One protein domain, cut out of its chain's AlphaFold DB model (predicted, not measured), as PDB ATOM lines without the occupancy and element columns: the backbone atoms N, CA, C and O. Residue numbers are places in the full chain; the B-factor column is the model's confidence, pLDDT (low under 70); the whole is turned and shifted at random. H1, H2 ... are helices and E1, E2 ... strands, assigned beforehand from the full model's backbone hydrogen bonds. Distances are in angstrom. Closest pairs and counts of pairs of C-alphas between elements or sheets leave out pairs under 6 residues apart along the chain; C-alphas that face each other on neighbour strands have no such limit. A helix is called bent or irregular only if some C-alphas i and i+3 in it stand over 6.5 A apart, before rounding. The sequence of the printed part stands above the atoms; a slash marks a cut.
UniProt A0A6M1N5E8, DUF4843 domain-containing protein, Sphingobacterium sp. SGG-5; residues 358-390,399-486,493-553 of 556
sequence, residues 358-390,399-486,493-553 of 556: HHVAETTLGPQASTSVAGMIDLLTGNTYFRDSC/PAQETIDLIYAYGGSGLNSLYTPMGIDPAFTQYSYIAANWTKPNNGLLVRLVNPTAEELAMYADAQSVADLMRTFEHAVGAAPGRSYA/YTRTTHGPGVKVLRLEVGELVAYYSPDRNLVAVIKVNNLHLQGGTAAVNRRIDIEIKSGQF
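What this domain is: This is residues 358 to 390, 399 to 486 and 493 to 553 of the 556 residues of the protein "DUF4843 domain-containing protein" of Sphingobacterium sp. SGG-5 (UniProt A0A6M1N5E8). A twisted, curled sheet of five strands stands between a helical hairpin, H2 and H3, over one side and a small sheet of three strands partly face to face with it over the other. The short helix H1 lies away from both sheets, among the loops beyond the small one. The printed part has 182 residues, under half of them in named elements, which run E1 E2 E3 H1 E4 H2 H3 E5 E6 E7 E8. The class is mixed, helices and strands; the sheets, E1 E8 E7 E6 E4 and E2 E3 E5, are both antiparallel. The whole is compact and rounded, with a radius of gyration of the C-alphas of 15.3 A and spans of 43 by 37 by 30 A.

Where its parts are: The large sheet holds E1, residues 359 to 365, 16.6 A, from C-alpha 359 at (120.799, 136.048, 228.500); E8, 542 to 552, 30.3 A; E7, 522 to 533, 30.8 A; E6, 512 to 517, 16.7 A; and E4, 445 to 449. E8 ends with C-alpha 552 at (120.146, 145.758, 228.859). E7 bends by 58 degrees at residue 529. The small sheet holds E2, 406 to 410, E3, 416 to 419, and E5, 503 to 505. H1 is residues 432 to 437 and H2 454 to 462. H3, 466 to 482, is 25.3 A long and only just irregular: C-alphas 478 and 481 are 6.9 A apart.

How they stand to each other: E6 E7 E8 form a meander, each strand the antiparallel neighbour of the one before; N 525 and O 549 of E7 and E8 are 2.8 A apart, within hydrogen-bond range. At the edge strands, N 363 of E1 and O 546 are 2.9 A apart, and N 447 of E4 and O 514 2.8 A. H2 and H3 make two layers with this sheet, helices on one face. H3 runs across the strands at a height over the sheet of 7.9 A; Phe 473 and Ala 514 of E6 have their C-alphas 5.2 A apart, the closest of that pair. H2 touches H3 at Met 459 and Thr 472, 6.4 A between C-alphas, opposite ways at a shallow tilt of 21 degrees; H3 does so with residues 468 to 472 alone. The sheets form a sandwich, two sheets face to face, with strands at 12 degrees. In the small one, N 409 and O 417 of the hairpin E2 and E3 are 2.9 A apart, and N 504 of E5 and O 418 2.8 A. H1 touches no helix. Every O i to N i+4 pair is within range in H1 and H2, and 11 of 13 in H3.

The domain as a whole: The C-alphas farthest apart are those of Cys 390 and Glu 455, 45.6 A. Residues 391 to 398 and 487 to 492 are not printed, with gaps of 15.4 A and 13.3 A between C-alphas. Of the links printed whole, E3 to H1 is long. Mean pLDDT of the printed part is 80.5; 40 residues are under 70, among them 366 to 374, 493 to 500 and 534 to 541.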
ATOM      1  N   HIS A 358     119.144 139.274 230.590       65.25
ATOM      2  CA  HIS A 358     118.348 138.804 229.462       65.25
ATOM      3  C   HIS A 358     118.885 137.476 228.925       65.25
ATOM      4  O   HIS A 358     118.131 136.701 228.335       65.25
ATOM      5  N   HIS A 359     120.178 137.197 229.128       61.66
ATOM      6  CA  HIS A 359     120.799 136.048 228.500       61.66
ATOM      7  C   HIS A 359     122.031 135.518 229.254       61.66
ATOM      8  O   HIS A 359     123.023 136.220 229.467       61.66
ATOM      9  N   VAL A 360     121.974 134.228 229.600       71.62
ATOM     10  CA  VAL A 360     123.130 133.401 229.960       71.62
ATOM     11  C   VAL A 360     123.198 132.273 228.940       71.62
ATOM     12  O   VAL A 360     122.323 131.407 228.937       71.62
ATOM     13  N   ALA A 361     124.214 132.257 228.079       79.44
ATOM     14  CA  ALA A 361     124.442 131.082 227.243       79.44
ATOM     15  C   ALA A 361     125.907 130.809 226.955       79.44
ATOM     16  O   ALA A 361     126.763 131.695 226.938       79.44
ATOM     17  N   GLU A 362     126.142 129.540 226.657       82.88
ATOM     18  CA  GLU A 362     127.350 129.062 226.016       82.88
ATOM     19  C   GLU A 362     127.136 129.068 224.502       82.88
ATOM     20  O   GLU A 362     126.118 128.587 223.997       82.88
ATOM     21  N   THR A 363     128.094 129.612 223.759       85.88
ATOM     22  CA  THR A 363     128.055 129.604 222.296       85.88
ATOM     23  C   THR A 363     129.446 129.435 221.703       85.88
ATOM     24  O   THR A 363     130.460 129.719 222.344       85.88
ATOM     25  N   THR A 364     129.501 128.959 220.460       82.38
ATOM     26  CA  THR A 364     130.743 128.721 219.727       82.38
ATOM     27  C   THR A 364     130.814 129.650 218.521       82.38
ATOM     28  O   THR A 364     129.979 129.567 217.620       82.38
ATOM     29  N   LEU A 365     131.853 130.483 218.458       80.25
ATOM     30  CA  LEU A 365     132.152 131.334 217.302       80.25
ATOM     31  C   LEU A 365     133.328 130.757 216.498       80.25
ATOM     32  O   LEU A 365     134.185 130.051 217.029       80.25
ATOM     33  N   GLY A 366     133.398 131.043 215.202       68.06
ATOM     34  CA  GLY A 366     134.450 130.538 214.313       68.06
ATOM     35  C   GLY A 366     134.725 131.484 213.147       68.06
ATOM     36  O   GLY A 366     133.879 132.311 212.809       68.06
ATOM     37  N   PRO A 367     135.915 131.420 212.528       60.25
ATOM     38  CA  PRO A 367     136.255 132.275 211.414       60.25
ATOM     39  C   PRO A 367     135.582 131.794 210.127       60.25
ATOM     40  O   PRO A 367     135.404 130.598 209.879       60.25
ATOM     41  N   GLN A 368     135.287 132.764 209.265       52.78
ATOM     42  CA  GLN A 368     134.488 132.618 208.046       52.78
ATOM     43  C   GLN A 368     135.014 131.586 207.023       52.78
ATOM     44  O   GLN A 368     134.278 131.176 206.131       52.78
ATOM     45  N   ALA A 369     136.274 131.143 207.117       53.78
ATOM     46  CA  ALA A 369     136.828 130.157 206.182       53.78
ATOM     47  C   ALA A 369     136.128 128.781 206.253       53.78
ATOM     48  O   ALA A 369     136.275 127.983 205.328       53.78
ATOM     49  N   SER A 370     135.354 128.515 207.311       51.44
ATOM     50  CA  SER A 370     134.420 127.388 207.366       51.44
ATOM     51  C   SER A 370     133.005 127.871 207.046       51.44
ATOM     52  O   SER A 370     132.496 128.788 207.687       51.44
ATOM     53  N   THR A 371     132.328 127.239 206.091       54.59
ATOM     54  CA  THR A 371     130.941 127.552 205.695       54.59
ATOM     55  C   THR A 371     129.899 127.199 206.771       54.59
ATOM     56  O   THR A 371     128.719 127.085 206.463       54.59
ATOM     57  N   SER A 372     130.319 126.943 208.014       53.75
ATOM     58  CA  SER A 372     129.498 126.303 209.043       53.75
ATOM     59  C   SER A 372     129.732 126.823 210.466       53.75
ATOM     60  O   SER A 372     129.267 126.172 211.398       53.75
ATOM     61  N   VAL A 373     130.453 127.935 210.684       58.19
ATOM     62  CA  VAL A 373     130.566 128.536 212.036       58.19
ATOM     63  C   VAL A 373     130.279 130.041 212.011       58.19
ATOM     64  O   VAL A 373     130.766 130.753 211.135       58.19
ATOM     65  N   ALA A 374     129.447 130.498 212.951       64.44
ATOM     66  CA  ALA A 374     129.000 131.879 213.056       64.44
ATOM     67  C   ALA A 374     130.148 132.784 213.525       64.44
ATOM     68  O   ALA A 374     130.939 132.409 214.393       64.44
ATOM     69  N   GLY A 375     130.245 133.972 212.929       83.50
ATOM     70  CA  GLY A 375     131.307 134.942 213.215       83.50
ATOM     71  C   GLY A 375     130.801 136.229 213.859       83.50
ATOM     72  O   GLY A 375     131.615 137.065 214.230       83.50
ATOM     73  N   MET A 376     129.483 136.405 213.971       89.69
ATOM     74  CA  MET A 376     128.835 137.601 214.513       89.69
ATOM     75  C   MET A 376     127.841 137.192 215.599       89.69
ATOM     76  O   MET A 376     127.248 136.117 215.499       89.69
ATOM     77  N   ILE A 377     127.645 138.037 216.606       91.69
ATOM     78  CA  ILE A 377     126.731 137.762 217.717       91.69
ATOM     79  C   ILE A 377     125.976 139.020 218.150       91.69
ATOM     80  O   ILE A 377     126.551 140.109 218.216       91.69
ATOM     81  N   ASP A 378     124.691 138.833 218.432       92.50
ATOM     82  CA  ASP A 378     123.846 139.759 219.182       92.50
ATOM     83  C   ASP A 378     123.917 139.353 220.655       92.50
ATOM     84  O   ASP A 378     123.445 138.281 221.034       92.50
ATOM     85  N   LEU A 379     124.567 140.166 221.478       92.50
ATOM     86  CA  LEU A 379     124.757 139.887 222.895       92.50
ATOM     87  C   LEU A 379     123.455 140.029 223.685       92.50
ATOM     88  O   LEU A 379     123.369 139.433 224.753       92.50
ATOM     89  N   LEU A 380     122.447 140.751 223.187       87.62
ATOM     90  CA  LEU A 380     121.154 140.857 223.867       87.62
ATOM     91  C   LEU A 380     120.378 139.539 223.793       87.62
ATOM     92  O   LEU A 380     119.834 139.074 224.790       87.62
ATOM     93  N   THR A 381     120.338 138.930 222.608       84.50
ATOM     94  CA  THR A 381     119.552 137.707 222.363       84.50
ATOM     95  C   THR A 381     120.378 136.425 222.414       84.50
ATOM     96  O   THR A 381     119.812 135.335 222.428       84.50
ATOM     97  N   GLY A 382     121.707 136.539 222.372       86.31
ATOM     98  CA  GLY A 382     122.627 135.414 222.207       86.31
ATOM     99  C   GLY A 382     122.669 134.813 220.810       86.31
ATOM    100  O   GLY A 382     123.433 133.875 220.565       86.31
ATOM    101  N   ASN A 383     121.856 135.327 219.883       87.19
ATOM    102  CA  ASN A 383     121.789 134.806 218.531       87.19
ATOM    103  C   ASN A 383     123.130 135.004 217.828       87.19
ATOM    104  O   ASN A 383     123.715 136.089 217.833       87.19
ATOM    105  N   THR A 384     123.604 133.940 217.185       87.12
ATOM    106  CA  THR A 384     124.818 133.981 216.374       87.12
ATOM    107  C   THR A 384     124.462 133.962 214.900       87.12
ATOM    108  O   THR A 384     123.530 133.282 214.469       87.12
ATOM    109  N   TYR A 385     125.216 134.723 214.114       83.56
ATOM    110  CA  TYR A 385     124.937 134.931 212.703       83.56
ATOM    111  C   TYR A 385     126.133 134.544 211.845       83.56
ATOM    112  O   TYR A 385     127.302 134.835 212.139       83.56
ATOM    113  N   PHE A 386     125.813 133.889 210.736       77.50
ATOM    114  CA  PHE A 386     126.761 133.535 209.699       77.50
ATOM    115  C   PHE A 386     126.787 134.650 208.661       77.50
ATOM    116  O   PHE A 386     125.760 135.213 208.287       77.50
ATOM    117  N   ARG A 387     127.979 134.956 208.153       65.00
ATOM    118  CA  ARG A 387     128.099 135.698 206.902       65.00
ATOM    119  C   ARG A 387     127.907 134.683 205.784       65.00
ATOM    120  O   ARG A 387     128.879 134.031 205.397       65.00
ATOM    121  N   ASP A 388     126.675 134.507 205.310       56.59
ATOM    122  CA  ASP A 388     126.409 133.596 204.199       56.59
ATOM    123  C   ASP A 388     127.322 133.947 203.020       56.59
ATOM    124  O   ASP A 388     127.330 135.053 202.481       56.59
ATOM    125  N   SER A 389     128.150 132.979 202.637       46.91
ATOM    126  CA  SER A 389     129.162 133.088 201.581       46.91
ATOM    127  C   SER A 389     128.557 133.002 200.175       46.91
ATOM    128  O   SER A 389     129.236 132.632 199.220       46.91
ATOM    129  N   CYS A 390     127.278 133.347 200.028       42.66
ATOM    130  CA  CYS A 390     126.514 133.137 198.813       42.66
ATOM    131  C   CYS A 390     126.199 134.475 198.121       42.66
ATOM    132  O   CYS A 390     125.140 135.055 198.355       42.66
ATOM    133  N   PRO A 399     121.119 139.910 209.725       68.25
ATOM    134  CA  PRO A 399     120.681 140.578 210.943       68.25
ATOM    135  C   PRO A 399     120.685 142.084 210.711       68.25
ATOM    136  O   PRO A 399     121.493 142.595 209.924       68.25
ATOM    137  N   ALA A 400     119.768 142.780 211.373       80.94
ATOM    138  CA  ALA A 400     119.790 144.229 211.363       80.94
ATOM    139  C   ALA A 400     121.167 144.682 211.893       80.94
ATOM    140  O   ALA A 400     121.718 144.072 212.812       80.94
ATOM    141  N   GLN A 401     121.795 145.666 211.247       85.94
ATOM    142  CA  GLN A 401     123.181 146.052 211.572       85.94
ATOM    143  C   GLN A 401     123.287 146.488 213.038       85.94
ATOM    144  O   GLN A 401     124.251 146.162 213.727       85.94
ATOM    145  N   GLU A 402     122.220 147.132 213.501       84.31
ATOM    146  CA  GLU A 402     121.965 147.592 214.855       84.31
ATOM    147  C   GLU A 402     121.807 146.468 215.893       84.31
ATOM    148  O   GLU A 402     121.810 146.743 217.086       84.31
ATOM    149  N   THR A 403     121.686 145.193 215.502       88.81
ATOM    150  CA  THR A 403     121.594 144.080 216.471       88.81
ATOM    151  C   THR A 403     122.921 143.362 216.695       88.81
ATOM    152  O   THR A 403     122.990 142.480 217.540       88.81
ATOM    153  N   ILE A 404     123.972 143.660 215.925       92.38
ATOM    154  CA  ILE A 404     125.246 142.936 216.037       92.38
ATOM    155  C   ILE A 404     126.216 143.693 216.924       92.38
ATOM    156  O   ILE A 404     126.659 144.785 216.590       92.38
ATOM    157  N   ASP A 405     126.626 143.052 218.010       94.50
ATOM    158  CA  ASP A 405     127.458 143.681 219.033       94.50
ATOM    159  C   ASP A 405     128.922 143.288 218.909       94.50
ATOM    160  O   ASP A 405     129.808 144.122 219.121       94.50
ATOM    161  N   LEU A 406     129.183 142.028 218.538       94.19
ATOM    162  CA  LEU A 406     130.535 141.506 218.386       94.19
ATOM    163  C   LEU A 406     130.729 140.678 217.127       94.19
ATOM    164  O   LEU A 406     129.849 139.962 216.649       94.19
ATOM    165  N   ILE A 407     131.960 140.746 216.637       92.00
ATOM    166  CA  ILE A 407     132.483 139.991 215.515       92.00
ATOM    167  C   ILE A 407     133.719 139.243 216.006       92.00
ATOM    168  O   ILE A 407     134.697 139.846 216.452       92.00
ATOM    169  N   TYR A 408     133.707 137.921 215.889       91.62
ATOM    170  CA  TYR A 408     134.893 137.104 216.082       91.62
ATOM    171  C   TYR A 408     135.680 137.022 214.771       91.62
ATOM    172  O   TYR A 408     135.162 136.633 213.719       91.62
ATOM    173  N   ALA A 409     136.963 137.373 214.829       86.94
ATOM    174  CA  ALA A 409     137.870 137.191 213.710       86.94
ATOM    175  C   ALA A 409     139.133 136.458 214.134       86.94
ATOM    176  O   ALA A 409     139.656 136.613 215.238       86.94
ATOM    177  N   TYR A 410     139.657 135.705 213.177       83.38
ATOM    178  CA  TYR A 410     140.949 135.066 213.273       83.38
ATOM    179  C   TYR A 410     141.874 135.640 212.196       83.38
ATOM    180  O   TYR A 410     141.558 135.582 211.005       83.38
ATOM    181  N   GLY A 411     142.998 136.223 212.613       71.69
ATOM    182  CA  GLY A 411     143.984 136.820 211.707       71.69
ATOM    183  C   GLY A 411     145.088 135.872 211.271       71.69
ATOM    184  O   GLY A 411     145.454 134.948 211.994       71.69
ATOM    185  N   GLY A 412     145.682 136.159 210.105       64.75
ATOM    186  CA  GLY A 412     146.815 135.405 209.547       64.75
ATOM    187  C   GLY A 412     148.048 135.349 210.458       64.75
ATOM    188  O   GLY A 412     148.922 134.514 210.261       64.75
ATOM    189  N   SER A 413     148.096 136.192 211.494       67.62
ATOM    190  CA  SER A 413     149.100 136.184 212.560       67.62
ATOM    191  C   SER A 413     148.827 135.192 213.695       67.62
ATOM    192  O   SER A 413     149.572 135.190 214.671       67.62
ATOM    193  N   GLY A 414     147.792 134.350 213.620       68.94
ATOM    194  CA  GLY A 414     147.569 133.347 214.663       68.94
ATOM    195  C   GLY A 414     146.532 133.703 215.720       68.94
ATOM    196  O   GLY A 414     146.355 132.914 216.645       68.94
ATOM    197  N   LEU A 415     145.889 134.867 215.636       81.62
ATOM    198  CA  LEU A 415     145.281 135.506 216.806       81.62
ATOM    199  C   LEU A 415     143.754 135.368 216.817       81.62
ATOM    200  O   LEU A 415     143.103 135.740 215.843       81.62
ATOM    201  N   ASN A 416     143.211 134.867 217.931       88.56
ATOM    202  CA  ASN A 416     141.783 134.899 218.257       88.56
ATOM    203  C   ASN A 416     141.416 136.293 218.754       88.56
ATOM    204  O   ASN A 416     142.042 136.775 219.699       88.56
ATOM    205  N   SER A 417     140.430 136.933 218.140       91.00
ATOM    206  CA  SER A 417     140.134 138.333 218.420       91.00
ATOM    207  C   SER A 417     138.631 138.592 218.375       91.00
ATOM    208  O   SER A 417     137.935 138.048 217.516       91.00
ATOM    209  N   LEU A 418     138.147 139.444 219.276       93.12
ATOM    210  CA  LEU A 418     136.792 139.993 219.236       93.12
ATOM    211  C   LEU A 418     136.871 141.465 218.836       93.12
ATOM    212  O   LEU A 418     137.753 142.197 219.284       93.12
ATOM    213  N   TYR A 419     135.943 141.886 217.992       92.75
ATOM    214  CA  TYR A 419     135.810 143.249 217.498       92.75
ATOM    215  C   TYR A 419     134.379 143.697 217.725       92.75
ATOM    216  O   TYR A 419     133.458 142.903 217.556       92.75
ATOM    217  N   THR A 420     134.185 144.970 218.025       92.56
ATOM    218  CA  THR A 420     132.892 145.603 217.777       92.56
ATOM    219  C   THR A 420     132.760 145.878 216.275       92.56
ATOM    220  O   THR A 420     133.784 145.931 215.576       92.56
ATOM    221  N   PRO A 421     131.543 146.062 215.735       90.50
ATOM    222  CA  PRO A 421     131.359 146.433 214.334       90.50
ATOM    223  C   PRO A 421     132.197 147.643 213.903       90.50
ATOM    224  O   PRO A 421     132.751 147.644 212.807       90.50
ATOM    225  N   MET A 422     132.367 148.629 214.790       87.50
ATOM    226  CA  MET A 422     133.221 149.797 214.548       87.50
ATOM    227  C   MET A 422     134.726 149.497 214.558       87.50
ATOM    228  O   MET A 422     135.509 150.231 213.957       87.50
ATOM    229  N   GLY A 423     135.159 148.451 215.261       84.88
ATOM    230  CA  GLY A 423     136.575 148.129 215.434       84.88
ATOM    231  C   GLY A 423     137.169 147.209 214.386       84.88
ATOM    232  O   GLY A 423     138.380 146.956 214.426       84.88
ATOM    233  N   ILE A 424     136.340 146.676 213.487       83.50
ATOM    234  CA  ILE A 424     136.756 145.659 212.530       83.50
ATOM    235  C   ILE A 424     137.815 146.215 211.573       83.50
ATOM    236  O   ILE A 424     137.646 147.263 210.956       83.50
ATOM    237  N   ASP A 425     138.951 145.524 211.473       80.81
ATOM    238  CA  ASP A 425     140.062 145.987 210.641       80.81
ATOM    239  C   ASP A 425     139.711 145.794 209.151       80.81
ATOM    240  O   ASP A 425     139.450 144.657 208.736       80.81
ATOM    241  N   PRO A 426     139.723 146.858 208.321       78.19
ATOM    242  CA  PRO A 426     139.436 146.752 206.891       78.19
ATOM    243  C   PRO A 426     140.361 145.780 206.143       78.19
ATOM    244  O   PRO A 426     139.992 145.287 205.074       78.19
ATOM    245  N   ALA A 427     141.546 145.478 206.691       78.56
ATOM    246  CA  ALA A 427     142.477 144.501 206.132       78.56
ATOM    247  C   ALA A 427     141.939 143.061 206.177       78.56
ATOM    248  O   ALA A 427     142.389 142.208 205.404       78.56
ATOM    249  N   PHE A 428     140.948 142.770 207.028       74.00
ATOM    250  CA  PHE A 428     140.186 141.535 206.919       74.00
ATOM    251  C   PHE A 428     139.270 141.632 205.702       74.00
ATOM    252  O   PHE A 428     138.137 142.093 205.793       74.00
ATOM    253  N   THR A 429     139.726 141.132 204.554       71.94
ATOM    254  CA  THR A 429     138.921 141.044 203.316       71.94
ATOM    255  C   THR A 429     137.576 140.338 203.529       71.94
ATOM    256  O   THR A 429     136.602 140.577 202.819       71.94
ATOM    257  N   GLN A 430     137.511 139.490 204.552       70.69
ATOM    258  CA  GLN A 430     136.335 138.747 204.982       70.69
ATOM    259  C   GLN A 430     135.341 139.597 205.819       70.69
ATOM    260  O   GLN A 430     134.200 139.206 206.026       70.69
ATOM    261  N   TYR A 431     135.724 140.800 206.244       73.75
ATOM    262  CA  TYR A 431     134.859 141.740 206.965       73.75
ATOM    263  C   TYR A 431     134.878 143.166 206.395       73.75
ATOM    264  O   TYR A 431     134.165 144.030 206.893       73.75
ATOM    265  N   SER A 432     135.604 143.414 205.300       76.12
ATOM    266  CA  SER A 432     135.664 144.725 204.637       76.12
ATOM    267  C   SER A 432     134.286 145.262 204.225       76.12
ATOM    268  O   SER A 432     134.084 146.470 204.202       76.12
ATOM    269  N   TYR A 433     133.315 144.378 203.963       77.44
ATOM    270  CA  TYR A 433     131.927 144.768 203.703       77.44
ATOM    271  C   TYR A 433     131.272 145.472 204.899       77.44
ATOM    272  O   TYR A 433     130.525 146.416 204.678       77.44
ATOM    273  N   ILE A 434     131.547 145.031 206.131       78.81
ATOM    274  CA  ILE A 434     130.993 145.633 207.354       78.81
ATOM    275  C   ILE A 434     131.505 147.067 207.464       78.81
ATOM    276  O   ILE A 434     130.712 148.002 207.455       78.81
ATOM    277  N   ALA A 435     132.828 147.243 207.410       76.00
ATOM    278  CA  ALA A 435     133.457 148.561 207.455       76.00
ATOM    279  C   ALA A 435     133.019 149.495 206.307       76.00
ATOM    280  O   ALA A 435     132.992 150.708 206.487       76.00
ATOM    281  N   ALA A 436     132.698 148.952 205.127       79.06
ATOM    282  CA  ALA A 436     132.349 149.751 203.951       79.06
ATOM    283  C   ALA A 436     130.845 150.039 203.787       79.06
ATOM    284  O   ALA A 436     130.503 151.016 203.127       79.06
ATOM    285  N   ASN A 437     129.956 149.191 204.316       80.06
ATOM    286  CA  ASN A 437     128.522 149.235 203.986       80.06
ATOM    287  C   ASN A 437     127.600 149.309 205.202       80.06
ATOM    288  O   ASN A 437     126.396 149.496 205.021       80.06
ATOM    289  N   TRP A 438     128.110 149.137 206.424       85.56
ATOM    290  CA  TRP A 438     127.271 149.330 207.598       85.56
ATOM    291  C   TRP A 438     127.118 150.818 207.888       85.56
ATOM    292  O   TRP A 438     128.092 151.517 208.147       85.56
ATOM    293  N   THR A 439     125.881 151.300 207.824       87.50
ATOM    294  CA  THR A 439     125.526 152.699 208.083       87.50
ATOM    295  C   THR A 439     125.191 152.946 209.548       87.50
ATOM    296  O   THR A 439     125.190 154.097 209.973       87.50
ATOM    297  N   LYS A 440     124.882 151.885 210.305       86.50
ATOM    298  CA  LYS A 440     124.561 151.938 211.739       86.50
ATOM    299  C   LYS A 440     125.263 150.813 212.520       86.50
ATOM    300  O   LYS A 440     124.593 149.928 213.042       86.50
ATOM    301  N   PRO A 441     126.607 150.761 212.527       88.19
ATOM    302  CA  PRO A 441     127.326 149.800 213.355       88.19
ATOM    303  C   PRO A 441     127.182 150.154 214.838       88.19
ATOM    304  O   PRO A 441     127.399 151.308 215.195       88.19
ATOM    305  N   ASN A 442     126.908 149.165 215.694       87.44
ATOM    306  CA  ASN A 442     126.894 149.387 217.140       87.44
ATOM    307  C   ASN A 442     128.267 149.854 217.628       87.44
ATOM    308  O   ASN A 442     129.295 149.196 217.393       87.44
ATOM    309  N   ASN A 443     128.276 150.976 218.338       86.38
ATOM    310  CA  ASN A 443     129.420 151.449 219.082       86.38
ATOM    311  C   ASN A 443     129.513 150.657 220.383       86.38
ATOM    312  O   ASN A 443     128.582 150.618 221.189       86.38
ATOM    313  N   GLY A 444     130.643 149.992 220.578       89.88
ATOM    314  CA  GLY A 444     130.886 149.203 221.770       89.88
ATOM    315  C   GLY A 444     132.314 149.368 222.256       89.88
ATOM    316  O   GLY A 444     133.245 149.585 221.472       89.88
ATOM    317  N   LEU A 445     132.472 149.217 223.562       89.62
ATOM    318  CA  LEU A 445     133.735 149.222 224.271       89.62
ATOM    319  C   LEU A 445     133.994 147.828 224.819       89.62
ATOM    320  O   LEU A 445     133.158 147.251 225.503       89.62
ATOM    321  N   LEU A 446     135.175 147.307 224.525       91.62
ATOM    322  CA  LEU A 446     135.690 146.043 225.014       91.62
ATOM    323  C   LEU A 446     136.845 146.301 225.973       91.62
ATOM    324  O   LEU A 446     137.731 147.108 225.683       91.62
ATOM    325  N   VAL A 447     136.865 145.563 227.077       90.19
ATOM    326  CA  VAL A 447     137.958 145.559 228.049       90.19
ATOM    327  C   VAL A 447     138.358 144.118 228.329       90.19
ATOM    328  O   VAL A 447     137.530 143.297 228.717       90.19
ATOM    329  N   ARG A 448     139.634 143.792 228.117       92.75
ATOM    330  CA  ARG A 448     140.169 142.440 228.329       92.75
ATOM    331  C   ARG A 448     140.826 142.337 229.700       92.75
ATOM    332  O   ARG A 448     141.802 143.038 229.966       92.75
ATOM    333  N   LEU A 449     140.371 141.393 230.515       90.56
ATOM    334  CA  LEU A 449     141.035 140.980 231.747       90.56
ATOM    335  C   LEU A 449     141.889 139.741 231.479       90.56
ATOM    336  O   LEU A 449     141.402 138.610 231.436       90.56
ATOM    337  N   VAL A 450     143.185 139.978 231.296       90.44
ATOM    338  CA  VAL A 450     144.195 138.923 231.161       90.44
ATOM    339  C   VAL A 450     144.439 138.281 232.524       90.44
ATOM    340  O   VAL A 450     144.660 139.005 233.500       90.44
ATOM    341  N   ASN A 451     144.453 136.942 232.573       90.56
ATOM    342  CA  ASN A 451     144.647 136.153 233.798       90.56
ATOM    343  C   ASN A 451     143.782 136.684 234.960       90.56
ATOM    344  O   ASN A 451     144.338 137.204 235.933       90.56
ATOM    345  N   PRO A 452     142.441 136.644 234.831       92.06
ATOM    346  CA  PRO A 452     141.546 137.210 235.832       92.06
ATOM    347  C   PRO A 452     141.826 136.608 237.215       92.06
ATOM    348  O   PRO A 452     142.123 135.417 237.344       92.06
ATOM    349  N   THR A 453     141.777 137.439 238.255       94.62
ATOM    350  CA  THR A 453     141.965 136.983 239.637       94.62
ATOM    351  C   THR A 453     140.802 136.084 240.058       94.62
ATOM    352  O   THR A 453     139.742 136.073 239.432       94.62
ATOM    353  N   ALA A 454     140.968 135.339 241.154       94.75
ATOM    354  CA  ALA A 454     139.864 134.565 241.726       94.75
ATOM    355  C   ALA A 454     138.657 135.455 242.081       94.75
ATOM    356  O   ALA A 454     137.521 135.030 241.917       94.75
ATOM    357  N   GLU A 455     138.915 136.691 242.515       92.62
ATOM    358  CA  GLU A 455     137.887 137.698 242.785       92.62
ATOM    359  C   GLU A 455     137.148 138.115 241.508       92.62
ATOM    360  O   GLU A 455     135.928 138.103 241.493       92.62
ATOM    361  N   GLU A 456     137.846 138.389 240.405       93.94
ATOM    362  CA  GLU A 456     137.208 138.754 239.127       93.94
ATOM    363  C   GLU A 456     136.402 137.606 238.516       93.94
ATOM    364  O   GLU A 456     135.329 137.819 237.952       93.94
ATOM    365  N   LEU A 457     136.900 136.375 238.647       94.00
ATOM    366  CA  LEU A 457     136.153 135.181 238.257       94.00
ATOM    367  C   LEU A 457     134.906 134.991 239.127       94.00
ATOM    368  O   LEU A 457     133.872 134.587 238.596       94.00
ATOM    369  N   ALA A 458     134.986 135.300 240.426       91.38
ATOM    370  CA  ALA A 458     133.833 135.290 241.319       91.38
ATOM    371  C   ALA A 458     132.839 136.399 240.953       91.38
ATOM    372  O   ALA A 458     131.668 136.096 240.782       91.38
ATOM    373  N   MET A 459     133.289 137.634 240.693       89.81
ATOM    374  CA  MET A 459     132.426 138.729 240.219       89.81
ATOM    375  C   MET A 459     131.634 138.326 238.972       89.81
ATOM    376  O   MET A 459     130.430 138.558 238.902       89.81
ATOM    377  N   TYR A 460     132.289 137.668 238.011       92.44
ATOM    378  CA  TYR A 460     131.613 137.114 236.844       92.44
ATOM    379  C   TYR A 460     130.618 136.001 237.207       92.44
ATOM    380  O   TYR A 460     129.468 136.035 236.768       92.44
ATOM    381  N   ALA A 461     131.045 134.998 237.978       90.25
ATOM    382  CA  ALA A 461     130.215 133.845 238.332       90.25
ATOM    383  C   ALA A 461     128.979 134.253 239.150       90.25
ATOM    384  O   ALA A 461     127.878 133.762 238.887       90.25
ATOM    385  N   ASP A 462     129.157 135.216 240.047       88.81
ATOM    386  CA  ASP A 462     128.153 135.724 240.973       88.81
ATOM    387  C   ASP A 462     127.291 136.827 240.355       88.81
ATOM    388  O   ASP A 462     126.258 137.156 240.926       88.81
ATOM    389  N   ALA A 463     127.645 137.364 239.178       87.88
ATOM    390  CA  ALA A 463     126.791 138.317 238.479       87.88
ATOM    391  C   ALA A 463     125.432 137.676 238.169       87.88
ATOM    392  O   ALA A 463     125.352 136.737 237.363       87.88
ATOM    393  N   GLN A 464     124.389 138.175 238.838       83.31
ATOM    394  CA  GLN A 464     122.991 137.778 238.643       83.31
ATOM    395  C   GLN A 464     122.158 138.901 238.024       83.31
ATOM    396  O   GLN A 464     120.986 138.700 237.717       83.31
ATOM    397  N   SER A 465     122.757 140.079 237.867       80.00
ATOM    398  CA  SER A 465     122.039 141.302 237.566       80.00
ATOM    399  C   SER A 465     122.830 142.190 236.596       80.00
ATOM    400  O   SER A 465     124.064 142.128 236.555       80.00
ATOM    401  N   VAL A 466     122.162 143.040 235.816       81.06
ATOM    402  CA  VAL A 466     122.850 143.993 234.922       81.06
ATOM    403  C   VAL A 466     123.717 144.979 235.722       81.06
ATOM    404  O   VAL A 466     124.823 145.315 235.295       81.06
ATOM    405  N   ALA A 467     123.309 145.353 236.939       76.56
ATOM    406  CA  ALA A 467     124.151 146.103 237.871       76.56
ATOM    407  C   ALA A 467     125.458 145.369 238.239       76.56
ATOM    408  O   ALA A 467     126.512 146.007 238.303       76.56
ATOM    409  N   ASP A 468     125.430 144.048 238.447       83.69
ATOM    410  CA  ASP A 468     126.646 143.258 238.702       83.69
ATOM    411  C   ASP A 468     127.542 143.168 237.461       83.69
ATOM    412  O   ASP A 468     128.772 143.255 237.567       83.69
ATOM    413  N   LEU A 469     126.941 143.051 236.271       90.38
ATOM    414  CA  LEU A 469     127.673 143.097 235.002       90.38
ATOM    415  C   LEU A 469     128.332 144.466 234.792       90.38
ATOM    416  O   LEU A 469     129.507 144.521 234.427       90.38
ATOM    417  N   MET A 470     127.631 145.562 235.097       86.62
ATOM    418  CA  MET A 470     128.193 146.914 235.048       86.62
ATOM    419  C   MET A 470     129.333 147.083 236.048       86.62
ATOM    420  O   MET A 470     130.395 147.569 235.674       86.62
ATOM    421  N   ARG A 471     129.175 146.609 237.290       82.50
ATOM    422  CA  ARG A 471     130.253 146.627 238.295       82.50
ATOM    423  C   ARG A 471     131.485 145.864 237.800       82.50
ATOM    424  O   ARG A 471     132.613 146.309 237.997       82.50
ATOM    425  N   THR A 472     131.275 144.732 237.129       87.75
ATOM    426  CA  THR A 472     132.357 143.943 236.521       87.75
ATOM    427  C   THR A 472     133.029 144.697 235.374       87.75
ATOM    428  O   THR A 472     134.256 144.683 235.278       87.75
ATOM    429  N   PHE A 473     132.261 145.396 234.535       89.94
ATOM    430  CA  PHE A 473     132.795 146.256 233.480       89.94
ATOM    431  C   PHE A 473     133.599 147.436 234.048       89.94
ATOM    432  O   PHE A 473     134.751 147.621 233.661       89.94
ATOM    433  N   GLU A 474     133.046 148.185 235.005       82.44
ATOM    434  CA  GLU A 474     133.708 149.305 235.691       82.44
ATOM    435  C   GLU A 474     135.025 148.851 236.350       82.44
ATOM    436  O   GLU A 474     136.074 149.477 236.166       82.44
ATOM    437  N   HIS A 475     135.007 147.710 237.048       87.50
ATOM    438  CA  HIS A 475     136.213 147.101 237.618       87.50
ATOM    439  C   HIS A 475     137.231 146.736 236.536       87.50
ATOM    440  O   HIS A 475     138.415 147.046 236.673       87.50
ATOM    441  N   ALA A 476     136.782 146.129 235.432       86.25
ATOM    442  CA  ALA A 476     137.660 145.777 234.325       86.25
ATOM    443  C   ALA A 476     138.355 147.010 233.730       86.25
ATOM    444  O   ALA A 476     139.565 146.969 233.493       86.25
ATOM    445  N   VAL A 477     137.620 148.115 233.538       77.56
ATOM    446  CA  VAL A 477     138.163 149.398 233.061       77.56
ATOM    447  C   VAL A 477     139.279 149.896 233.984       77.56
ATOM    448  O   VAL A 477     140.338 150.299 233.497       77.56
ATOM    449  N   GLY A 478     139.079 149.828 235.304       75.75
ATOM    450  CA  GLY A 478     140.077 150.245 236.292       75.75
ATOM    451  C   GLY A 478     141.294 149.314 236.390       75.75
ATOM    452  O   GLY A 478     142.421 149.781 236.557       75.75
ATOM    453  N   ALA A 479     141.092 148.000 236.261       79.38
ATOM    454  CA  ALA A 479     142.133 146.990 236.455       79.38
ATOM    455  C   ALA A 479     143.028 146.771 235.221       79.38
ATOM    456  O   ALA A 479     144.218 146.460 235.358       79.38
ATOM    457  N   ALA A 480     142.485 146.926 234.011       74.69
ATOM    458  CA  ALA A 480     143.178 146.564 232.776       74.69
ATOM    459  C   ALA A 480     144.490 147.337 232.498       74.69
ATOM    460  O   ALA A 480     145.458 146.702 232.068       74.69
ATOM    461  N   PRO A 481     144.615 148.654 232.781       71.12
ATOM    462  CA  PRO A 481     145.861 149.396 232.555       71.12
ATOM    463  C   PRO A 481     147.079 148.871 233.336       71.12
ATOM    464  O   PRO A 481     148.214 149.157 232.954       71.12
ATOM    465  N   GLY A 482     146.866 148.116 234.422       66.81
ATOM    466  CA  GLY A 482     147.927 147.599 235.292       66.81
ATOM    467  C   GLY A 482     148.477 146.217 234.918       66.81
ATOM    468  O   GLY A 482     149.437 145.769 235.546       66.81
ATOM    469  N   ARG A 483     147.900 145.520 233.929       67.81
ATOM    470  CA  ARG A 483     148.266 144.128 233.609       67.81
ATOM    471  C   ARG A 483     149.097 144.035 232.337       67.81
ATOM    472  O   ARG A 483     148.603 144.274 231.238       67.81
ATOM    473  N   SER A 484     150.361 143.644 232.481       55.62
ATOM    474  CA  SER A 484     151.243 143.293 231.365       55.62
ATOM    475  C   SER A 484     151.438 141.775 231.270       55.62
ATOM    476  O   SER A 484     151.504 141.068 232.274       55.62
ATOM    477  N   TYR A 485     151.527 141.262 230.041       53.19
ATOM    478  CA  TYR A 485     151.875 139.863 229.768       53.19
ATOM    479  C   TYR A 485     153.347 139.572 230.113       53.19
ATOM    480  O   TYR A 485     154.225 140.404 229.887       53.19
ATOM    481  N   ALA A 486     153.670 138.349 230.540       43.97
ATOM    482  CA  ALA A 486     155.056 137.881 230.500       43.97
ATOM    483  C   ALA A 486     155.483 137.717 229.024       43.97
ATOM    484  O   ALA A 486     154.924 136.893 228.306       43.97
ATOM    485  N   TYR A 493     153.774 147.335 221.092       46.62
ATOM    486  CA  TYR A 493     152.347 147.138 221.321       46.62
ATOM    487  C   TYR A 493     151.662 148.471 221.644       46.62
ATOM    488  O   TYR A 493     151.706 148.976 222.763       46.62
ATOM    489  N   THR A 494     151.042 149.085 220.631       49.69
ATOM    490  CA  THR A 494     150.272 150.327 220.811       49.69
ATOM    491  C   THR A 494     149.142 150.123 221.830       49.69
ATOM    492  O   THR A 494     148.561 149.043 221.873       49.69
ATOM    493  N   ARG A 495     148.801 151.167 222.604       46.38
ATOM    494  CA  ARG A 495     147.770 151.258 223.676       46.38
ATOM    495  C   ARG A 495     146.377 150.640 223.396       46.38
ATOM    496  O   ARG A 495     145.524 150.674 224.272       46.38
ATOM    497  N   THR A 496     146.128 150.098 222.208       51.34
ATOM    498  CA  THR A 496     144.824 149.674 221.681       51.34
ATOM    499  C   THR A 496     144.396 148.248 222.046       51.34
ATOM    500  O   THR A 496     143.322 147.834 221.627       51.34
ATOM    501  N   THR A 497     145.197 147.472 222.784       53.69
ATOM    502  CA  THR A 497     144.931 146.028 222.988       53.69
ATOM    503  C   THR A 497     144.493 145.601 224.385       53.69
ATOM    504  O   THR A 497     144.047 144.463 224.522       53.69
ATOM    505  N   HIS A 498     144.623 146.458 225.402       48.28
ATOM    506  CA  HIS A 498     144.270 146.107 226.788       48.28
ATOM    507  C   HIS A 498     143.364 147.133 227.484       48.28
ATOM    508  O   HIS A 498     142.612 146.744 228.367       48.28
ATOM    509  N   GLY A 499     143.389 148.411 227.089       56.88
ATOM    510  CA  GLY A 499     142.428 149.405 227.584       56.88
ATOM    511  C   GLY A 499     141.067 149.311 226.884       56.88
ATOM    512  O   GLY A 499     140.942 148.551 225.920       56.88
ATOM    513  N   PRO A 500     140.071 150.107 227.323       69.25
ATOM    514  CA  PRO A 500     138.796 150.236 226.630       69.25
ATOM    515  C   PRO A 500     139.029 150.531 225.152       69.25
ATOM    516  O   PRO A 500     139.722 151.486 224.790       69.25
ATOM    517  N   GLY A 501     138.492 149.679 224.291       82.00
ATOM    518  CA  GLY A 501     138.704 149.797 222.860       82.00
ATOM    519  C   GLY A 501     137.654 149.057 222.059       82.00
ATOM    520  O   GLY A 501     136.847 148.304 222.580       82.00
ATOM    521  N   VAL A 502     137.689 149.246 220.750       85.88
ATOM    522  CA  VAL A 502     136.737 148.624 219.820       85.88
ATOM    523  C   VAL A 502     137.130 147.192 219.423       85.88
ATOM    524  O   VAL A 502     136.480 146.563 218.592       85.88
ATOM    525  N   LYS A 503     138.227 146.659 219.975       89.88
ATOM    526  CA  LYS A 503     138.705 145.294 219.718       89.88
ATOM    527  C   LYS A 503     139.583 144.770 220.845       89.88
ATOM    528  O   LYS A 503     140.344 145.524 221.442       89.88
ATOM    529  N   VAL A 504     139.561 143.458 221.041       90.19
ATOM    530  CA  VAL A 504     140.497 142.714 221.889       90.19
ATOM    531  C   VAL A 504     141.154 141.623 221.055       90.19
ATOM    532  O   VAL A 504     140.497 140.893 220.316       90.19
ATOM    533  N   LEU A 505     142.481 141.541 221.125       89.06
ATOM    534  CA  LEU A 505     143.281 140.622 220.314       89.06
ATOM    535  C   LEU A 505     143.904 139.543 221.192       89.06
ATOM    536  O   LEU A 505     144.223 139.818 222.344       89.06
ATOM    537  N   ARG A 506     144.207 138.381 220.605       88.81
ATOM    538  CA  ARG A 506     144.941 137.269 221.246       88.81
ATOM    539  C   ARG A 506     144.245 136.686 222.474       88.81
ATOM    540  O   ARG A 506     144.896 136.492 223.494       88.81
ATOM    541  N   LEU A 507     142.947 136.439 222.377       91.69
ATOM    542  CA  LEU A 507     142.193 135.804 223.452       91.69
ATOM    543  C   LEU A 507     142.753 134.416 223.776       91.69
ATOM    544  O   LEU A 507     143.097 133.659 222.858       91.69
ATOM    545  N   GLU A 508     142.815 134.116 225.070       92.69
ATOM    546  CA  GLU A 508     143.245 132.843 225.653       92.69
ATOM    547  C   GLU A 508     142.137 132.225 226.519       92.69
ATOM    548  O   GLU A 508     141.192 132.896 226.932       92.69
ATOM    549  N   VAL A 509     142.234 130.917 226.766       94.50
ATOM    550  CA  VAL A 509     141.276 130.198 227.618       94.50
ATOM    551  C   VAL A 509     141.376 130.698 229.059       94.50
ATOM    552  O   VAL A 509     142.472 130.814 229.600       94.50
ATOM    553  N   GLY A 510     140.227 130.945 229.686       93.69
ATOM    554  CA  GLY A 510     140.105 131.431 231.059       93.69
ATOM    555  C   GLY A 510     140.058 132.953 231.195       93.69
ATOM    556  O   GLY A 510     139.889 133.446 232.306       93.69
ATOM    557  N   GLU A 511     140.189 133.707 230.102       95.62
ATOM    558  CA  GLU A 511     140.098 135.169 230.135       95.62
ATOM    559  C   GLU A 511     138.655 135.677 230.193       95.62
ATOM    560  O   GLU A 511     137.728 135.015 229.715       95.62
ATOM    561  N   LEU A 512     138.491 136.891 230.731       95.38
ATOM    562  CA  LEU A 512     137.236 137.639 230.694       95.38
ATOM    563  C   LEU A 512     137.353 138.836 229.746       95.38
ATOM    564  O   LEU A 512     138.380 139.520 229.689       95.38
ATOM    565  N   VAL A 513     136.273 139.116 229.028       95.81
ATOM    566  CA  VAL A 513     136.100 140.303 228.197       95.81
ATOM    567  C   VAL A 513     134.821 140.997 228.637       95.81
ATOM    568  O   VAL A 513     133.731 140.457 228.467       95.81
ATOM    569  N   ALA A 514     134.955 142.187 229.213       94.56
ATOM    570  CA  ALA A 514     133.820 143.035 229.534       94.56
ATOM    571  C   ALA A 514     133.455 143.881 228.306       94.56
ATOM    572  O   ALA A 514     134.339 144.365 227.593       94.56
ATOM    573  N   TYR A 515     132.163 144.040 228.055       95.25
ATOM    574  CA  TYR A 515     131.599 144.763 226.926       95.25
ATOM    575  C   TYR A 515     130.559 145.769 227.409       95.25
ATOM    576  O   TYR A 515     129.739 145.436 228.262       95.25
ATOM    577  N   TYR A 516     130.558 146.958 226.818       92.81
ATOM    578  CA  TYR A 516     129.518 147.965 227.002       92.81
ATOM    579  C   TYR A 516     129.165 148.612 225.662       92.81
ATOM    580  O   TYR A 516     130.064 149.045 224.940       92.81
ATOM    581  N   SER A 517     127.875 148.707 225.344       92.25
ATOM    582  CA  SER A 517     127.353 149.467 224.209       92.25
ATOM    583  C   SER A 517     126.439 150.583 224.702       92.25
ATOM    584  O   SER A 517     125.349 150.275 225.190       92.25
ATOM    585  N   PRO A 518     126.834 151.860 224.558       80.62
ATOM    586  CA  PRO A 518     125.933 152.976 224.829       80.62
ATOM    587  C   PRO A 518     124.748 152.997 223.855       80.62
ATOM    588  O   PRO A 518     123.632 153.256 224.277       80.62
ATOM    589  N   ASP A 519     124.960 152.646 222.581       84.06
ATOM    590  CA  ASP A 519     123.908 152.696 221.553       84.06
ATOM    591  C   ASP A 519     122.750 151.734 221.839       84.06
ATOM    592  O   ASP A 519     121.623 151.966 221.410       84.06
ATOM    593  N   ARG A 520     123.038 150.631 222.542       85.25
ATOM    594  CA  ARG A 520     122.046 149.614 222.899       85.25
ATOM    595  C   ARG A 520     121.724 149.549 224.378       85.25
ATOM    596  O   ARG A 520     120.976 148.657 224.768       85.25
ATOM    597  N   ASN A 521     122.316 150.418 225.197       84.75
ATOM    598  CA  ASN A 521     122.296 150.293 226.653       84.75
ATOM    599  C   ASN A 521     122.618 148.860 227.110       84.75
ATOM    600  O   ASN A 521     121.946 148.305 227.967       84.75
ATOM    601  N   LEU A 522     123.615 148.217 226.504       91.00
ATOM    602  CA  LEU A 522     123.896 146.793 226.702       91.00
ATOM    603  C   LEU A 522     125.226 146.619 227.426       91.00
ATOM    604  O   LEU A 522     126.244 147.152 226.984       91.00
ATOM    605  N   VAL A 523     125.254 145.827 228.496       93.44
ATOM    606  CA  VAL A 523     126.501 145.350 229.110       93.44
ATOM    607  C   VAL A 523     126.583 143.838 228.987       93.44
ATOM    608  O   VAL A 523     125.581 143.126 229.081       93.44
ATOM    609  N   ALA A 524     127.793 143.330 228.783       95.75
ATOM    610  CA  ALA A 524     128.050 141.904 228.843       95.75
ATOM    611  C   ALA A 524     129.414 141.607 229.459       95.75
ATOM    612  O   ALA A 524     130.355 142.391 229.355       95.75
ATOM    613  N   VAL A 525     129.537 140.426 230.052       95.56
ATOM    614  CA  VAL A 525     130.822 139.838 230.418       95.56
ATOM    615  C   VAL A 525     130.920 138.482 229.737       95.56
ATOM    616  O   VAL A 525     130.017 137.648 229.821       95.56
ATOM    617  N   ILE A 526     132.020 138.287 229.021       96.50
ATOM    618  CA  ILE A 526     132.258 137.137 228.158       96.50
ATOM    619  C   ILE A 526     133.460 136.390 228.704       96.50
ATOM    620  O   ILE A 526     134.550 136.950 228.804       96.50
ATOM    621  N   LYS A 527     133.280 135.116 229.023       96.00
ATOM    622  CA  LYS A 527     134.345 134.231 229.478       96.00
ATOM    623  C   LYS A 527     134.759 133.295 228.356       96.00
ATOM    624  O   LYS A 527     133.919 132.654 227.729       96.00
ATOM    625  N   VAL A 528     136.060 133.203 228.103       96.25
ATOM    626  CA  VAL A 528     136.610 132.310 227.077       96.25
ATOM    627  C   VAL A 528     136.796 130.916 227.670       96.25
ATOM    628  O   VAL A 528     137.736 130.674 228.424       96.25
ATOM    629  N   ASN A 529     135.919 129.981 227.315       94.62
ATOM    630  CA  ASN A 529     135.937 128.626 227.865       94.62
ATOM    631  C   ASN A 529     136.901 127.701 227.126       94.62
ATOM    632  O   ASN A 529     137.537 126.851 227.750       94.62
ATOM    633  N   ASN A 530     137.015 127.841 225.804       93.19
ATOM    634  CA  ASN A 530     137.881 126.973 225.016       93.19
ATOM    635  C   ASN A 530     138.334 127.625 223.704       93.19
ATOM    636  O   ASN A 530     137.653 128.481 223.141       93.19
ATOM    637  N   LEU A 531     139.480 127.172 223.195       90.31
ATOM    638  CA  LEU A 531     140.028 127.557 221.899       90.31
ATOM    639  C   LEU A 531     140.389 126.305 221.107       90.31
ATOM    640  O   LEU A 531     141.376 125.621 221.382       90.31
ATOM    641  N   HIS A 532     139.607 126.026 220.073       86.31
ATOM    642  CA  HIS A 532     139.817 124.874 219.208       86.31
ATOM    643  C   HIS A 532     140.847 125.211 218.140       86.31
ATOM    644  O   HIS A 532     140.590 125.987 217.217       86.31
ATOM    645  N   LEU A 533     142.025 124.599 218.255       78.25
ATOM    646  CA  LEU A 533     143.106 124.684 217.278       78.25
ATOM    647  C   LEU A 533     143.280 123.328 216.580       78.25
ATOM    648  O   LEU A 533     144.233 122.600 216.850       78.25
ATOM    649  N   GLN A 534     142.359 122.949 215.689       65.56
ATOM    650  CA  GLN A 534     142.528 121.706 214.929       65.56
ATOM    651  C   GLN A 534     143.488 121.885 213.740       65.56
ATOM    652  O   GLN A 534     143.128 122.456 212.717       65.56
ATOM    653  N   GLY A 535     144.705 121.352 213.907       51.00
ATOM    654  CA  GLY A 535     145.538 120.701 212.884       51.00
ATOM    655  C   GLY A 535     145.826 121.439 211.569       51.00
ATOM    656  O   GLY A 535     145.077 121.316 210.607       51.00
ATOM    657  N   GLY A 536     147.016 122.046 211.474       57.88
ATOM    658  CA  GLY A 536     147.635 122.474 210.211       57.88
ATOM    659  C   GLY A 536     147.626 123.987 209.969       57.88
ATOM    660  O   GLY A 536     146.844 124.732 210.547       57.88
ATOM    661  N   THR A 537     148.522 124.459 209.100       56.22
ATOM    662  CA  THR A 537     148.700 125.878 208.721       56.22
ATOM    663  C   THR A 537     147.499 126.497 207.988       56.22
ATOM    664  O   THR A 537     147.540 127.678 207.651       56.22
ATOM    665  N   ALA A 538     146.426 125.740 207.744       56.59
ATOM    666  CA  ALA A 538     145.233 126.207 207.047       56.59
ATOM    667  C   ALA A 538     144.150 126.675 208.038       56.59
ATOM    668  O   ALA A 538     143.779 125.963 208.966       56.59
ATOM    669  N   ALA A 539     143.612 127.875 207.809       55.69
ATOM    670  CA  ALA A 539     142.682 128.608 208.677       55.69
ATOM    671  C   ALA A 539     141.275 127.982 208.867       55.69
ATOM    672  O   ALA A 539     140.374 128.654 209.360       55.69
ATOM    673  N   VAL A 540     141.051 126.727 208.464       58.28
ATOM    674  CA  VAL A 540     139.703 126.236 208.120       58.28
ATOM    675  C   VAL A 540     138.890 125.736 209.323       58.28
ATOM    676  O   VAL A 540     137.677 125.707 209.226       58.28
ATOM    677  N   ASN A 541     139.485 125.423 210.482       65.56
ATOM    678  CA  ASN A 541     138.742 124.831 211.616       65.56
ATOM    679  C   ASN A 541     139.105 125.423 212.990       65.56
ATOM    680  O   ASN A 541     139.271 124.684 213.962       65.56
ATOM    681  N   ARG A 542     139.261 126.747 213.095       77.06
ATOM    682  CA  ARG A 542     139.422 127.389 214.413       77.06
ATOM    683  C   ARG A 542     138.066 127.749 214.998       77.06
ATOM    684  O   ARG A 542     137.175 128.126 214.252       77.06
ATOM    685  N   ARG A 543     137.880 127.589 216.303       86.50
ATOM    686  CA  ARG A 543     136.641 127.977 216.996       86.50
ATOM    687  C   ARG A 543     136.968 128.474 218.396       86.50
ATOM    688  O   ARG A 543     137.959 128.034 218.977       86.50
ATOM    689  N   ILE A 544     136.143 129.364 218.920       90.75
ATOM    690  CA  ILE A 544     136.180 129.828 220.303       90.75
ATOM    691  C   ILE A 544     134.851 129.468 220.959       90.75
ATOM    692  O   ILE A 544     133.797 129.789 220.417       90.75
ATOM    693  N   ASP A 545     134.915 128.800 222.106       91.69
ATOM    694  CA  ASP A 545     133.744 128.591 222.956       91.69
ATOM    695  C   ASP A 545     133.746 129.679 224.022       91.69
ATOM    696  O   ASP A 545     134.755 129.872 224.714       91.69
ATOM    697  N   ILE A 546     132.631 130.389 224.144       94.31
ATOM    698  CA  ILE A 546     132.451 131.471 225.108       94.31
ATOM    699  C   ILE A 546     131.185 131.261 225.933       94.31
ATOM    700  O   ILE A 546     130.189 130.743 225.438       94.31
ATOM    701  N   GLU A 547     131.234 131.703 227.183       94.19
ATOM    702  CA  GLU A 547     130.083 131.846 228.075       94.19
ATOM    703  C   GLU A 547     129.786 133.337 228.216       94.19
ATOM    704  O   GLU A 547     130.683 134.138 228.496       94.19
ATOM    705  N   ILE A 548     128.540 133.729 227.978       94.19
ATOM    706  CA  ILE A 548     128.121 135.129 227.935       94.19
ATOM    707  C   ILE A 548     127.086 135.341 229.021       94.19
ATOM    708  O   ILE A 548     126.097 134.613 229.070       94.19
ATOM    709  N   LYS A 549     127.300 136.372 229.834       94.25
ATOM    710  CA  LYS A 549     126.257 136.981 230.655       94.25
ATOM    711  C   LYS A 549     126.037 138.398 230.165       94.25
ATOM    712  O   LYS A 549     126.997 139.168 230.107       94.25
ATOM    713  N   SER A 550     124.813 138.734 229.796       93.62
ATOM    714  CA  SER A 550     124.473 140.056 229.276       93.62
ATOM    715  C   SER A 550     123.128 140.538 229.794       93.62
ATOM    716  O   SER A 550     122.259 139.754 230.191       93.62
ATOM    717  N   GLY A 551     122.952 141.852 229.764       89.38
ATOM    718  CA  GLY A 551     121.641 142.456 229.913       89.38
ATOM    719  C   GLY A 551     121.638 143.940 229.584       89.38
ATOM    720  O   GLY A 551     122.691 144.558 229.393       89.38
ATOM    721  N   GLN A 552     120.429 144.461 229.436       86.06
ATOM    722  CA  GLN A 552     120.146 145.758 228.859       86.06
ATOM    723  C   GLN A 552     119.592 146.693 229.930       86.06
ATOM    724  O   GLN A 552     118.718 146.304 230.695       86.06
ATOM    725  N   PHE A 553     120.093 147.923 229.991       74.94
ATOM    726  CA  PHE A 553     119.550 148.949 230.872       74.94
ATOM    727  C   PHE A 553     118.394 149.659 230.156       74.94
ATOM    728  O   PHE A 553     118.625 150.506 229.294       74.94
TER     729      PHE A 553